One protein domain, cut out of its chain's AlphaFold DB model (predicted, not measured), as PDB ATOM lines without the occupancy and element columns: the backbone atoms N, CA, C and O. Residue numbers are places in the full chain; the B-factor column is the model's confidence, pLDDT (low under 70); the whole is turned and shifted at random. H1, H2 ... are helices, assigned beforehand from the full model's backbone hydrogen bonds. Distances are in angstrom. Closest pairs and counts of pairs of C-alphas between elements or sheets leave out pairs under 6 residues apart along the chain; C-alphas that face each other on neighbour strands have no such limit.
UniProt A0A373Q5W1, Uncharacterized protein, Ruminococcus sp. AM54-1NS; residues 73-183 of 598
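AT A GLANCE: This is residues 73 to 183 of the 598 residues of an uncharacterized protein of Ruminococcus sp. AM54-1NS (UniProt A0A373Q5W1). One long helix, H6, runs through the body, with H2 and H3 roughly alongside it and the hairpin of H4 and H5 crossing it; residues 172 to 183 stick out. The 111 printed residues include six named helices, H1 to H6 in order, and no named strand: all helix. The whole is compact, radius of gyration of the C-alphas 14.5 A, spanning 52 by 30 by 28 A.

IN THESE COORDINATES: H6, residues 153 to 180, runs 41.0 A from C-alpha 153 at (167.557, 164.658, 145.823) to C-alpha 180 at (196.963, 192.607, 140.233). H1 is residues 73 to 76, H2 82 to 96 (21.0 A), H3 101 to 111, H4 118 to 126 and H5 133 to 146 (19.9 A).

HOW THE PARTS SIT: The hub H6 touches H2, opposite ways at a shallow tilt of 20 degrees, closest C-alphas Ala 82 and Ala 166, 5.2 A. H2, H3 and H6 form a bundle, helices side by side. With residues 163 to 167 alone, H6 touches H4, about perpendicular at 81 degrees, closest C-alphas Leu 124 and Ala 167, 5.7 A. H1 touches no helix. Every O i to N i+4 pair is within hydrogen-bond range in H3, H5 and H6, 10 of 11 in H2, 4 of 5 in H4; H1 is too short for one.

THE WHOLE: The C-alphas farthest apart, Asn 96 and Pro 183, are 52.0 A apart. The printed part has no cut, no link is long, and no printed residue is under 70 in pLDDT.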
ATOM      1  N   ARG A  73     165.803 175.763 136.555       85.31
ATOM      2  CA  ARG A  73     165.930 176.210 135.149       85.31
ATOM      3  C   ARG A  73     165.496 177.660 134.942       85.31
ATOM      4  O   ARG A  73     166.169 178.408 134.244       85.31
ATOM      5  N   THR A  74     164.412 178.086 135.588       84.50
ATOM      6  CA  THR A  74     163.930 179.474 135.507       84.50
ATOM      7  C   THR A  74     164.908 180.471 136.133       84.50
ATOM      8  O   THR A  74     165.123 181.538 135.560       84.50
ATOM      9  N   ILE A  75     165.512 180.138 137.279       87.25
ATOM     10  CA  ILE A  75     166.534 180.966 137.941       87.25
ATOM     11  C   ILE A  75     167.784 181.048 137.059       87.25
ATOM     12  O   ILE A  75     168.284 182.138 136.809       87.25
ATOM     13  N   LEU A  76     168.235 179.909 136.533       88.88
ATOM     14  CA  LEU A  76     169.455 179.797 135.726       88.88
ATOM     15  C   LEU A  76     169.300 180.362 134.307       88.88
ATOM     16  O   LEU A  76     170.292 180.681 133.658       88.88
ATOM     17  N   SER A  77     168.061 180.520 133.833       83.00
ATOM     18  CA  SER A  77     167.743 181.212 132.576       83.00
ATOM     19  C   SER A  77     167.850 182.739 132.663       83.00
ATOM     20  O   SER A  77     167.691 183.416 131.646       83.00
ATOM     21  N   ARG A  78     168.053 183.266 133.875       87.56
ATOM     22  CA  ARG A  78     168.202 184.686 134.213       87.56
ATOM     23  C   ARG A  78     169.617 184.939 134.720       87.56
ATOM     24  O   ARG A  78     170.422 184.016 134.835       87.56
ATOM     25  N   THR A  79     169.927 186.178 135.077       90.12
ATOM     26  CA  THR A  79     171.139 186.455 135.853       90.12
ATOM     27  C   THR A  79     171.050 185.848 137.258       90.12
ATOM     28  O   THR A  79     170.062 186.080 137.960       90.12
ATOM     29  N   PHE A  80     172.094 185.149 137.701       91.44
ATOM     30  CA  PHE A  80     172.192 184.560 139.039       91.44
ATOM     31  C   PHE A  80     173.575 184.802 139.667       91.44
ATOM     32  O   PHE A  80     174.509 185.239 139.005       91.44
ATOM     33  N   SER A  81     173.696 184.554 140.966       90.94
ATOM     34  CA  SER A  81     174.941 184.611 141.742       90.94
ATOM     35  C   SER A  81     174.872 183.576 142.862       90.94
ATOM     36  O   SER A  81     173.781 183.066 143.143       90.94
ATOM     37  N   ALA A  82     175.989 183.299 143.544       91.94
ATOM     38  CA  ALA A  82     175.977 182.433 144.724       91.94
ATOM     39  C   ALA A  82     174.935 182.902 145.760       91.94
ATOM     40  O   ALA A  82     174.162 182.099 146.276       91.94
ATOM     41  N   GLU A  83     174.821 184.216 145.985       90.00
ATOM     42  CA  GLU A  83     173.831 184.785 146.909       90.00
ATOM     43  C   GLU A  83     172.383 184.533 146.455       90.00
ATOM     44  O   GLU A  83     171.531 184.203 147.274       90.00
ATOM     45  N   ILE A  84     172.080 184.647 145.157       90.44
ATOM     46  CA  ILE A  84     170.727 184.368 144.645       90.44
ATOM     47  C   ILE A  84     170.355 182.897 144.870       90.44
ATOM     48  O   ILE A  84     169.226 182.613 145.278       90.44
ATOM     49  N   LEU A  85     171.294 181.975 144.636       93.94
ATOM     50  CA  LEU A  85     171.081 180.544 144.863       93.94
ATOM     51  C   LEU A  85     170.927 180.228 146.356       93.94
ATOM     52  O   LEU A  85     170.017 179.494 146.731       93.94
ATOM     53  N   TYR A  86     171.730 180.853 147.219       94.69
ATOM     54  CA  TYR A  86     171.574 180.744 148.670       94.69
ATOM     55  C   TYR A  86     170.184 181.190 149.137       94.69
ATOM     56  O   TYR A  86     169.497 180.470 149.858       94.69
ATOM     57  N   GLN A  87     169.718 182.354 148.678       91.75
ATOM     58  CA  GLN A  87     168.387 182.855 149.031       91.75
ATOM     59  C   GLN A  87     167.271 181.925 148.526       91.75
ATOM     60  O   GLN A  87     166.228 181.807 149.175       91.75
ATOM     61  N   ALA A  88     167.468 181.249 147.389       92.38
ATOM     62  CA  ALA A  88     166.549 180.219 146.909       92.38
ATOM     63  C   ALA A  88     166.539 178.989 147.835       92.38
ATOM     64  O   ALA A  88     165.458 178.562 148.245       92.38
ATOM     65  N   ILE A  89     167.714 178.507 148.260       94.38
ATOM     66  CA  ILE A  89     167.861 177.424 149.250       94.38
ATOM     67  C   ILE A  89     167.144 177.777 150.552       94.38
ATOM     68  O   ILE A  89     166.372 176.970 151.063       94.38
ATOM     69  N   CYS A  90     167.326 178.992 151.078       93.56
ATOM     70  CA  CYS A  90     166.649 179.427 152.299       93.56
ATOM     71  C   CYS A  90     165.122 179.374 152.167       93.56
ATOM     72  O   CYS A  90     164.443 178.932 153.091       93.56
ATOM     73  N   ARG A  91     164.561 179.785 151.021       91.75
ATOM     74  CA  ARG A  91     163.107 179.733 150.780       91.75
ATOM     75  C   ARG A  91     162.579 178.303 150.698       91.75
ATOM     76  O   ARG A  91     161.485 178.032 151.185       91.75
ATOM     77  N   GLU A  92     163.331 177.396 150.087       91.12
ATOM     78  CA  GLU A  92     162.990 175.968 150.055       91.12
ATOM     79  C   GLU A  92     163.082 175.351 151.455       91.12
ATOM     80  O   GLU A  92     162.177 174.632 151.887       91.12
ATOM     81  N   ASN A  93     164.125 175.708 152.208       90.94
ATOM     82  CA  ASN A  93     164.336 175.234 153.566       90.94
ATOM     83  C   ASN A  93     163.283 175.762 154.551       90.94
ATOM     84  O   ASN A  93     162.878 175.037 155.449       90.94
ATOM     85  N   GLN A  94     162.755 176.975 154.361       88.75
ATOM     86  CA  GLN A  94     161.638 177.488 155.168       88.75
ATOM     87  C   GLN A  94     160.382 176.613 155.060       88.75
ATOM     88  O   GLN A  94     159.641 176.479 156.036       88.75
ATOM     89  N   LYS A  95     160.142 176.011 153.888       84.69
ATOM     90  CA  LYS A  95     158.986 175.137 153.646       84.69
ATOM     91  C   LYS A  95     159.205 173.735 154.205       84.69
ATOM     92  O   LYS A  95     158.330 173.209 154.885       84.69
ATOM     93  N   ASN A  96     160.368 173.150 153.929       83.69
ATOM     94  CA  ASN A  96     160.622 171.730 154.182       83.69
ATOM     95  C   ASN A  96     161.406 171.449 155.472       83.69
ATOM     96  O   ASN A  96     161.335 170.344 156.000       83.69
ATOM     97  N   LYS A  97     162.127 172.451 155.992       85.06
ATOM     98  CA  LYS A  97     162.982 172.383 157.189       85.06
ATOM     99  C   LYS A  97     164.004 171.243 157.135       85.06
ATOM    100  O   LYS A  97     164.168 170.513 158.108       85.06
ATOM    101  N   TYR A  98     164.683 171.089 155.997       86.56
ATOM    102  CA  TYR A  98     165.679 170.034 155.800       86.56
ATOM    103  C   TYR A  98     166.899 170.204 156.709       86.56
ATOM    104  O   TYR A  98     167.370 169.227 157.282       86.56
ATOM    105  N   ILE A  99     167.389 171.435 156.859       89.56
ATOM    106  CA  ILE A  99     168.601 171.771 157.613       89.56
ATOM    107  C   ILE A  99     168.347 172.969 158.535       89.56
ATOM    108  O   ILE A  99     167.449 173.778 158.299       89.56
ATOM    109  N   SER A 100     169.119 173.098 159.615       90.12
ATOM    110  CA  SER A 100     168.981 174.240 160.522       90.12
ATOM    111  C   SER A 100     169.392 175.558 159.847       90.12
ATOM    112  O   SER A 100     170.396 175.613 159.133       90.12
ATOM    113  N   ASP A 101     168.670 176.647 160.132       90.19
ATOM    114  CA  ASP A 101     169.021 177.985 159.623       90.19
ATOM    115  C   ASP A 101     170.429 178.418 160.072       90.19
ATOM    116  O   ASP A 101     171.130 179.116 159.344       90.19
ATOM    117  N   LYS A 102     170.881 177.951 161.247       91.62
ATOM    118  CA  LYS A 102     172.245 178.186 161.742       91.62
ATOM    119  C   LYS A 102     173.299 177.515 160.861       91.62
ATOM    120  O   LYS A 102     174.299 178.151 160.552       91.62
ATOM    121  N   SER A 103     173.077 176.265 160.456       91.38
ATOM    122  CA  SER A 103     174.000 175.535 159.575       91.38
ATOM    123  C   SER A 103     174.039 176.155 158.175       91.38
ATOM    124  O   SER A 103     175.116 176.280 157.600       91.38
ATOM    125  N   LEU A 104     172.894 176.606 157.642       92.81
ATOM    126  CA  LEU A 104     172.854 177.329 156.364       92.81
ATOM    127  C   LEU A 104     173.610 178.658 156.428       92.81
ATOM    128  O   LEU A 104     174.374 178.966 155.517       92.81
ATOM    129  N   GLU A 105     173.406 179.452 157.480       94.06
ATOM    130  CA  GLU A 105     174.140 180.710 157.657       94.06
ATOM    131  C   GLU A 105     175.642 180.464 157.853       94.06
ATOM    132  O   GLU A 105     176.451 181.185 157.279       94.06
ATOM    133  N   HIS A 106     176.029 179.419 158.594       94.44
ATOM    134  CA  HIS A 106     177.433 179.019 158.741       94.44
ATOM    135  C   HIS A 106     178.056 178.644 157.392       94.44
ATOM    136  O   HIS A 106     179.076 179.214 157.011       94.44
ATOM    137  N   MET A 107     177.393 177.781 156.609       94.94
ATOM    138  CA  MET A 107     177.824 177.434 155.251       94.94
ATOM    139  C   MET A 107     178.010 178.687 154.398       94.94
ATOM    140  O   MET A 107     179.058 178.862 153.775       94.94
ATOM    141  N   ARG A 108     177.034 179.601 154.416       95.31
ATOM    142  CA  ARG A 108     177.143 180.873 153.705       95.31
ATOM    143  C   ARG A 108     178.368 181.661 154.145       95.31
ATOM    144  O   ARG A 108     179.161 182.043 153.288       95.31
ATOM    145  N   ARG A 109     178.550 181.876 155.449       95.38
ATOM    146  CA  ARG A 109     179.673 182.645 156.004       95.38
ATOM    147  C   ARG A 109     181.029 182.058 155.621       95.38
ATOM    148  O   ARG A 109     181.919 182.832 155.270       95.38
ATOM    149  N   VAL A 110     181.168 180.733 155.590       94.00
ATOM    150  CA  VAL A 110     182.393 180.067 155.120       94.00
ATOM    151  C   VAL A 110     182.596 180.280 153.622       94.00
ATOM    152  O   VAL A 110     183.656 180.737 153.206       94.00
ATOM    153  N   THR A 111     181.572 180.042 152.793       92.75
ATOM    154  CA  THR A 111     181.704 180.195 151.331       92.75
ATOM    155  C   THR A 111     182.075 181.614 150.882       92.75
ATOM    156  O   THR A 111     182.773 181.768 149.880       92.75
ATOM    157  N   ILE A 112     181.659 182.649 151.625       89.19
ATOM    158  CA  ILE A 112     182.016 184.053 151.347       89.19
ATOM    159  C   ILE A 112     183.314 184.507 152.040       89.19
ATOM    160  O   ILE A 112     183.724 185.658 151.859       89.19
ATOM    161  N   GLY A 113     183.960 183.623 152.809       88.62
ATOM    162  CA  GLY A 113     185.233 183.865 153.491       88.62
ATOM    163  C   GLY A 113     185.141 184.713 154.762       88.62
ATOM    164  O   GLY A 113     186.120 185.360 155.124       88.62
ATOM    165  N   LEU A 114     183.973 184.768 155.414       90.44
ATOM    166  CA  LEU A 114     183.808 185.425 156.718       90.44
ATOM    167  C   LEU A 114     184.135 184.503 157.898       90.44
ATOM    168  O   LEU A 114     184.519 185.014 158.947       90.44
ATOM    169  N   ASP A 115     183.998 183.188 157.717       93.50
ATOM    170  CA  ASP A 115     184.332 182.158 158.704       93.50
ATOM    171  C   ASP A 115     185.210 181.064 158.077       93.50
ATOM    172  O   ASP A 115     185.324 180.971 156.854       93.50
ATOM    173  N   HIS A 116     185.799 180.221 158.928       92.25
ATOM    174  CA  HIS A 116     186.616 179.077 158.530       92.25
ATOM    175  C   HIS A 116     185.993 177.773 159.004       92.25
ATOM    176  O   HIS A 116     185.682 177.618 160.187       92.25
ATOM    177  N   ASP A 117     185.872 176.823 158.086       94.06
ATOM    178  CA  ASP A 117     185.391 175.477 158.366       94.06
ATOM    179  C   ASP A 117     186.118 174.497 157.449       94.06
ATOM    180  O   ASP A 117     185.986 174.559 156.228       94.06
ATOM    181  N   LYS A 118     186.916 173.603 158.042       91.62
ATOM    182  CA  LYS A 118     187.781 172.691 157.284       91.62
ATOM    183  C   LYS A 118     186.994 171.746 156.387       91.62
ATOM    184  O   LYS A 118     187.525 171.352 155.355       91.62
ATOM    185  N   GLU A 119     185.794 171.355 156.794       91.44
ATOM    186  CA  GLU A 119     184.966 170.402 156.065       91.44
ATOM    187  C   GLU A 119     184.361 171.077 154.834       91.44
ATOM    188  O   GLU A 119     184.558 170.622 153.710       91.44
ATOM    189  N   ILE A 120     183.748 172.250 155.014       92.06
ATOM    190  CA  ILE A 120     183.184 173.027 153.902       92.06
ATOM    191  C   ILE A 120     184.293 173.511 152.955       92.06
ATOM    192  O   ILE A 120     184.149 173.436 151.736       92.06
ATOM    193  N   GLU A 121     185.436 173.959 153.484       92.81
ATOM    194  CA  GLU A 121     186.608 174.318 152.677       92.81
ATOM    195  C   GLU A 121     187.177 173.114 151.908       92.81
ATOM    196  O   GLU A 121     187.706 173.287 150.809       92.81
ATOM    197  N   HIS A 122     187.088 171.897 152.458       91.38
ATOM    198  CA  HIS A 122     187.470 170.670 151.759       91.38
ATOM    199  C   HIS A 122     186.517 170.380 150.598       91.38
ATOM    200  O   HIS A 122     186.980 170.216 149.471       91.38
ATOM    201  N   ILE A 123     185.206 170.446 150.840       93.06
ATOM    202  CA  ILE A 123     184.170 170.280 149.812       93.06
ATOM    203  C   ILE A 123     184.375 171.281 148.661       93.06
ATOM    204  O   ILE A 123     184.370 170.906 147.486       93.06
ATOM    205  N   LEU A 124     184.617 172.558 148.978       91.12
ATOM    206  CA  LEU A 124     184.827 173.608 147.975       91.12
ATOM    207  C   LEU A 124     186.059 173.364 147.087       91.12
ATOM    208  O   LEU A 124     186.056 173.789 145.931       91.12
ATOM    209  N   LYS A 125     187.102 172.676 147.579       87.50
ATOM    210  CA  LYS A 125     188.294 172.355 146.767       87.50
ATOM    211  C   LYS A 125     187.966 171.431 145.599       87.50
ATOM    212  O   LYS A 125     188.559 171.599 144.533       87.50
ATOM    213  N   PHE A 126     187.031 170.503 145.789       90.56
ATOM    214  CA  PHE A 126     186.609 169.552 144.758       90.56
ATOM    215  C   PHE A 126     185.446 170.060 143.904       90.56
ATOM    216  O   PHE A 126     185.232 169.550 142.812       90.56
ATOM    217  N   ALA A 127     184.744 171.111 144.340       91.06
ATOM    218  CA  ALA A 127     183.589 171.666 143.630       91.06
ATOM    219  C   ALA A 127     183.886 172.111 142.183       91.06
ATOM    220  O   ALA A 127     182.986 172.141 141.349       91.06
ATOM    221  N   LEU A 128     185.138 172.469 141.876       89.56
ATOM    222  CA  LEU A 128     185.571 172.886 140.536       89.56
ATOM    223  C   LEU A 128     186.447 171.842 139.820       89.56
ATOM    224  O   LEU A 128     187.152 172.193 138.872       89.56
ATOM    225  N   SER A 129     186.459 170.595 140.298       85.75
ATOM    226  CA  SER A 129     187.212 169.492 139.700       85.75
ATOM    227  C   SER A 129     186.253 168.518 139.020       85.75
ATOM    228  O   SER A 129     185.418 167.900 139.677       85.75
ATOM    229  N   GLU A 130     186.368 168.391 137.700       71.81
ATOM    230  CA  GLU A 130     185.544 167.474 136.898       71.81
ATOM    231  C   GLU A 130     185.838 166.004 137.246       71.81
ATOM    232  O   GLU A 130     184.924 165.192 137.387       71.81
ATOM    233  N   ASP A 131     187.107 165.679 137.502       77.25
ATOM    234  CA  ASP A 131     187.539 164.317 137.835       77.25
ATOM    235  C   ASP A 131     187.065 163.863 139.231       77.25
ATOM    236  O   ASP A 131     186.927 162.663 139.491       77.25
ATOM    237  N   ASP A 132     186.749 164.810 140.123       83.50
ATOM    238  CA  ASP A 132     186.436 164.545 141.533       83.50
ATOM    239  C   ASP A 132     184.941 164.692 141.879       83.50
ATOM    240  O   ASP A 132     184.576 164.718 143.057       83.50
ATOM    241  N   ILE A 133     184.036 164.722 140.891       81.81
ATOM    242  CA  ILE A 133     182.578 164.882 141.109       81.81
ATOM    243  C   ILE A 133     182.005 163.846 142.093       81.81
ATOM    244  O   ILE A 133     181.075 164.138 142.857       81.81
ATOM    245  N   LYS A 134     182.550 162.621 142.090       85.38
ATOM    246  CA  LYS A 134     182.146 161.556 143.022       85.38
ATOM    247  C   LYS A 134     182.548 161.870 144.461       85.38
ATOM    248  O   LYS A 134     181.727 161.666 145.350       85.38
ATOM    249  N   ILE A 135     183.767 162.371 144.664       88.12
ATOM    250  CA  ILE A 135     184.278 162.783 145.978       88.12
ATOM    251  C   ILE A 135     183.441 163.960 146.474       88.12
ATOM    252  O   ILE A 135     182.812 163.864 147.518       88.12
ATOM    253  N   PHE A 136     183.282 164.989 145.638       90.94
ATOM    254  CA  PHE A 136     182.441 166.150 145.924       90.94
ATOM    255  C   PHE A 136     181.006 165.771 146.330       90.94
ATOM    256  O   PHE A 136     180.462 166.289 147.305       90.94
ATOM    257  N   SER A 137     180.379 164.838 145.606       88.25
ATOM    258  CA  SER A 137     179.028 164.370 145.935       88.25
ATOM    259  C   SER A 137     178.969 163.548 147.225       88.25
ATOM    260  O   SER A 137     177.950 163.619 147.918       88.25
ATOM    261  N   SER A 138     180.010 162.765 147.526       89.50
ATOM    262  CA  SER A 138     180.115 161.995 148.770       89.50
ATOM    263  C   SER A 138     180.256 162.931 149.963       89.50
ATOM    264  O   SER A 138     179.409 162.895 150.847       89.50
ATOM    265  N   ASP A 139     181.221 163.850 149.920       91.94
ATOM    266  CA  ASP A 139     181.521 164.764 151.026       91.94
ATOM    267  C   ASP A 139     180.320 165.660 151.370       91.94
ATOM    268  O   ASP A 139     180.036 165.919 152.534       91.94
ATOM    269  N   ILE A 140     179.548 166.100 150.367       91.25
ATOM    270  CA  ILE A 140     178.300 166.840 150.612       91.25
ATOM    271  C   ILE A 140     177.250 165.962 151.291       91.25
ATOM    272  O   ILE A 140     176.511 166.441 152.150       91.25
ATOM    273  N   SER A 141     177.143 164.693 150.895       88.44
ATOM    274  CA  SER A 141     176.184 163.766 151.503       88.44
ATOM    275  C   SER A 141     176.543 163.485 152.963       88.44
ATOM    276  O   SER A 141     175.646 163.447 153.810       88.44
ATOM    277  N   ASP A 142     177.836 163.366 153.256       89.69
ATOM    278  CA  ASP A 142     178.366 163.199 154.607       89.69
ATOM    279  C   ASP A 142     178.101 164.459 155.447       89.69
ATOM    280  O   ASP A 142     177.428 164.370 156.474       89.69
ATOM    281  N   TRP A 143     178.444 165.651 154.940       90.69
ATOM    282  CA  TRP A 143     178.175 166.930 155.615       90.69
ATOM    283  C   TRP A 143     176.685 167.150 155.917       90.69
ATOM    284  O   TRP A 143     176.305 167.621 156.995       90.69
ATOM    285  N   LEU A 144     175.804 166.802 154.971       87.94
ATOM    286  CA  LEU A 144     174.355 166.866 155.174       87.94
ATOM    287  C   LEU A 144     173.915 165.892 156.277       87.94
ATOM    288  O   LEU A 144     173.120 166.273 157.140       87.94
ATOM    289  N   THR A 145     174.447 164.670 156.281       86.25
ATOM    290  CA  THR A 145     174.136 163.650 157.293       86.25
ATOM    291  C   THR A 145     174.582 164.093 158.685       86.25
ATOM    292  O   THR A 145     173.788 164.029 159.628       86.25
ATOM    293  N   ASP A 146     175.793 164.636 158.805       86.44
ATOM    294  CA  ASP A 146     176.365 165.130 160.061       86.44
ATOM    295  C   ASP A 146     175.590 166.334 160.621       86.44
ATOM    296  O   ASP A 146     175.451 166.503 161.836       86.44
ATOM    297  N   ASN A 147     174.967 167.122 159.743       83.81
ATOM    298  CA  ASN A 147     174.050 168.200 160.116       83.81
ATOM    299  C   ASN A 147     172.603 167.727 160.375       83.81
ATOM    300  O   ASN A 147     171.691 168.554 160.460       83.81
ATOM    301  N   ASN A 148     172.378 166.416 160.531       80.81
ATOM    302  CA  ASN A 148     171.064 165.781 160.706       80.81
ATOM    303  C   ASN A 148     170.057 166.130 159.594       80.81
ATOM    304  O   ASN A 148     168.843 166.143 159.821       80.81
ATOM    305  N   CYS A 149     170.548 166.417 158.388       80.12
ATOM    306  CA  CYS A 149     169.726 166.743 157.235       80.12
ATOM    307  C   CYS A 149     169.284 165.453 156.530       80.12
ATOM    308  O   CYS A 149     170.084 164.554 156.278       80.12
ATOM    309  N   LYS A 150     168.003 165.370 156.160       79.44
ATOM    310  CA  LYS A 150     167.469 164.327 155.263       79.44
ATOM    311  C   LYS A 150     166.852 164.990 154.035       79.44
ATOM    312  O   LYS A 150     165.624 165.016 153.918       79.44
ATOM    313  N   PRO A 151     167.671 165.613 153.174       80.31
ATOM    314  CA  PRO A 151     167.146 166.342 152.039       80.31
ATOM    315  C   PRO A 151     166.660 165.366 150.975       80.31
ATOM    316  O   PRO A 151     167.178 164.254 150.841       80.31
ATOM    317  N   ASP A 152     165.669 165.788 150.196       86.94
ATOM    318  CA  ASP A 152     165.398 165.092 148.949       86.94
ATOM    319  C   ASP A 152     166.550 165.316 147.955       86.94
ATOM    320  O   ASP A 152     167.451 166.142 148.150       86.94
ATOM    321  N   LYS A 153     166.534 164.545 146.866       88.00
ATOM    322  CA  LYS A 153     167.557 164.658 145.823       88.00
ATOM    323  C   LYS A 153     167.643 166.087 145.272       88.00
ATOM    324  O   LYS A 153     168.738 166.577 145.031       88.00
ATOM    325  N   THR A 154     166.503 166.755 145.109       90.25
ATOM    326  CA  THR A 154     166.423 168.098 144.531       90.25
ATOM    327  C   THR A 154     167.118 169.139 145.404       90.25
ATOM    328  O   THR A 154     167.945 169.893 144.900       90.25
ATOM    329  N   PHE A 155     166.864 169.150 146.711       90.38
ATOM    330  CA  PHE A 155     167.521 170.061 147.642       90.38
ATOM    331  C   PHE A 155     169.026 169.779 147.753       90.38
ATOM    332  O   PHE A 155     169.824 170.712 147.822       90.38
ATOM    333  N   SER A 156     169.438 168.505 147.716       91.06
ATOM    334  CA  SER A 156     170.864 168.147 147.661       91.06
ATOM    335  C   SER A 156     171.537 168.690 146.396       91.06
ATOM    336  O   SER A 156     172.596 169.312 146.486       91.06
ATOM    337  N   ASP A 157     170.906 168.527 145.231       93.31
ATOM    338  CA  ASP A 157     171.403 169.060 143.959       93.31
ATOM    339  C   ASP A 157     171.502 170.602 144.003       93.31
ATOM    340  O   ASP A 157     172.504 171.182 143.586       93.31
ATOM    341  N   HIS A 158     170.529 171.285 144.606       94.44
ATOM    342  CA  HIS A 158     170.557 172.737 144.796       94.44
ATOM    343  C   HIS A 158     171.722 173.217 145.686       94.44
ATOM    344  O   HIS A 158     172.385 174.203 145.349       94.44
ATOM    345  N   ILE A 159     172.026 172.505 146.780       94.00
ATOM    346  CA  ILE A 159     173.206 172.773 147.625       94.00
ATOM    347  C   ILE A 159     174.498 172.566 146.828       94.00
ATOM    348  O   ILE A 159     175.385 173.421 146.870       94.00
ATOM    349  N   LYS A 160     174.597 171.475 146.054       94.62
ATOM    350  CA  LYS A 160     175.751 171.213 145.179       94.62
ATOM    351  C   LYS A 160     175.967 172.360 144.203       94.62
ATOM    352  O   LYS A 160     177.074 172.886 144.123       94.62
ATOM    353  N   LEU A 161     174.913 172.797 143.511       95.38
ATOM    354  CA  LEU A 161     175.020 173.901 142.561       95.38
ATOM    355  C   LEU A 161     175.469 175.199 143.237       95.38
ATOM    356  O   LEU A 161     176.338 175.889 142.709       95.38
ATOM    357  N   TYR A 162     174.910 175.521 144.405       95.94
ATOM    358  CA  TYR A 162     175.336 176.678 145.187       95.94
ATOM    359  C   TYR A 162     176.835 176.633 145.510       95.94
ATOM    360  O   TYR A 162     177.530 177.622 145.284       95.94
ATOM    361  N   LEU A 163     177.342 175.493 145.986       96.00
ATOM    362  CA  LEU A 163     178.753 175.330 146.342       96.00
ATOM    363  C   LEU A 163     179.676 175.426 145.121       96.00
ATOM    364  O   LEU A 163     180.720 176.065 145.213       96.00
ATOM    365  N   VAL A 164     179.277 174.874 143.967       95.31
ATOM    366  CA  VAL A 164     180.021 175.032 142.704       95.31
ATOM    367  C   VAL A 164     180.094 176.501 142.290       95.31
ATOM    368  O   VAL A 164     181.172 177.002 141.976       95.31
ATOM    369  N   VAL A 165     178.971 177.224 142.334       94.50
ATOM    370  CA  VAL A 165     178.931 178.653 141.977       94.50
ATOM    371  C   VAL A 165     179.725 179.499 142.980       94.50
ATOM    372  O   VAL A 165     180.470 180.383 142.573       94.50
ATOM    373  N   ALA A 166     179.654 179.200 144.277       94.31
ATOM    374  CA  ALA A 166     180.450 179.889 145.292       94.31
ATOM    375  C   ALA A 166     181.960 179.619 145.139       94.31
ATOM    376  O   ALA A 166     182.777 180.534 145.264       94.31
ATOM    377  N   ALA A 167     182.348 178.379 144.825       94.19
ATOM    378  CA  ALA A 167     183.734 178.036 144.519       94.19
ATOM    379  C   ALA A 167     184.223 178.753 143.250       94.19
ATOM    380  O   ALA A 167     185.355 179.239 143.211       94.19
ATOM    381  N   PHE A 168     183.359 178.885 142.239       93.56
ATOM    382  CA  PHE A 168     183.645 179.658 141.035       93.56
ATOM    383  C   PHE A 168     183.858 181.148 141.330       93.56
ATOM    384  O   PHE A 168     184.847 181.723 140.871       93.56
ATOM    385  N   ASP A 169     182.995 181.767 142.142       90.25
ATOM    386  CA  ASP A 169     183.149 183.162 142.577       90.25
ATOM    387  C   ASP A 169     184.515 183.386 143.259       90.25
ATOM    388  O   ASP A 169     185.213 184.368 142.979       90.25
ATOM    389  N   ASN A 170     184.934 182.447 144.117       89.25
ATOM    390  CA  ASN A 170     186.240 182.481 144.780       89.25
ATOM    391  C   ASN A 170     187.398 182.317 143.785       89.25
ATOM    392  O   ASN A 170     188.359 183.086 143.837       89.25
ATOM    393  N   TYR A 171     187.285 181.405 142.821       91.19
ATOM    394  CA  TYR A 171     188.281 181.233 141.763       91.19
ATOM    395  C   TYR A 171     188.469 182.505 140.915       91.19
ATOM    396  O   TYR A 171     189.602 182.907 140.637       91.19
ATOM    397  N   ILE A 172     187.384 183.199 140.554       88.50
ATOM    398  CA  ILE A 172     187.467 184.474 139.825       88.50
ATOM    399  C   ILE A 172     188.148 185.557 140.669       88.50
ATOM    400  O   ILE A 172     188.971 186.320 140.149       88.50
ATOM    401  N   ARG A 173     187.861 185.614 141.975       85.50
ATOM    402  CA  ARG A 173     188.544 186.524 142.907       85.50
ATOM    403  C   ARG A 173     190.045 186.236 142.963       85.50
ATOM    404  O   ARG A 173     190.843 187.156 142.819       85.50
ATOM    405  N   GLU A 174     190.429 184.968 143.072       86.56
ATOM    406  CA  GLU A 174     191.828 184.540 143.091       86.56
ATOM    407  C   GLU A 174     192.587 184.881 141.799       86.56
ATOM    408  O   GLU A 174     193.750 185.297 141.863       86.56
ATOM    409  N   ILE A 175     191.958 184.718 140.625       86.56
ATOM    410  CA  ILE A 175     192.532 185.177 139.348       86.56
ATOM    411  C   ILE A 175     192.716 186.691 139.385       86.56
ATOM    412  O   ILE A 175     193.798 187.175 139.053       86.56
ATOM    413  N   SER A 176     191.681 187.430 139.797       81.56
ATOM    414  CA  SER A 176     191.718 188.893 139.864       81.56
ATOM    415  C   SER A 176     192.868 189.396 140.726       81.56
ATOM    416  O   SER A 176     193.556 190.337 140.332       81.56
ATOM    417  N   ASP A 177     193.054 188.790 141.895       82.44
ATOM    418  CA  ASP A 177     194.085 189.200 142.836       82.44
ATOM    419  C   ASP A 177     195.468 188.797 142.311       82.44
ATOM    420  O   ASP A 177     196.381 189.615 142.328       82.44
ATOM    421  N   SER A 178     195.616 187.604 141.720       83.25
ATOM    422  CA  SER A 178     196.884 187.176 141.099       83.25
ATOM    423  C   SER A 178     197.299 188.086 139.937       83.25
ATOM    424  O   SER A 178     198.473 188.420 139.809       83.25
ATOM    425  N   TYR A 179     196.339 188.527 139.119       80.06
ATOM    426  CA  TYR A 179     196.582 189.466 138.024       80.06
ATOM    427  C   TYR A 179     197.084 190.833 138.521       80.06
ATOM    428  O   TYR A 179     197.929 191.465 137.884       80.06
ATOM    429  N   LEU A 180     196.583 191.307 139.670       75.94
ATOM    430  CA  LEU A 180     196.963 192.607 140.233       75.94
ATOM    431  C   LEU A 180     198.468 192.693 140.515       75.94
ATOM    432  O   LEU A 180     199.062 193.749 140.286       75.94
ATOM    433  N   PHE A 181     199.051 191.584 140.971       77.06
ATOM    434  CA  PHE A 181     200.460 191.468 141.341       77.06
ATOM    435  C   PHE A 181     201.399 191.204 140.157       77.06
ATOM    436  O   PHE A 181     202.600 191.080 140.372       77.06
ATOM    437  N   LEU A 182     200.893 191.133 138.920       75.94
ATOM    438  CA  LEU A 182     201.755 191.015 137.744       75.94
ATOM    439  C   LEU A 182     202.482 192.339 137.441       75.94
ATOM    440  O   LEU A 182     201.867 193.410 137.555       75.94
ATOM    441  N   PRO A 183     203.745 192.282 136.971       70.38
ATOM    442  CA  PRO A 183     204.441 193.433 136.398       70.38
ATOM    443  C   PRO A 183     203.646 194.063 135.248       70.38
ATOM    444  O   PRO A 183     202.967 193.358 134.497       70.38
TER     445      PRO A 183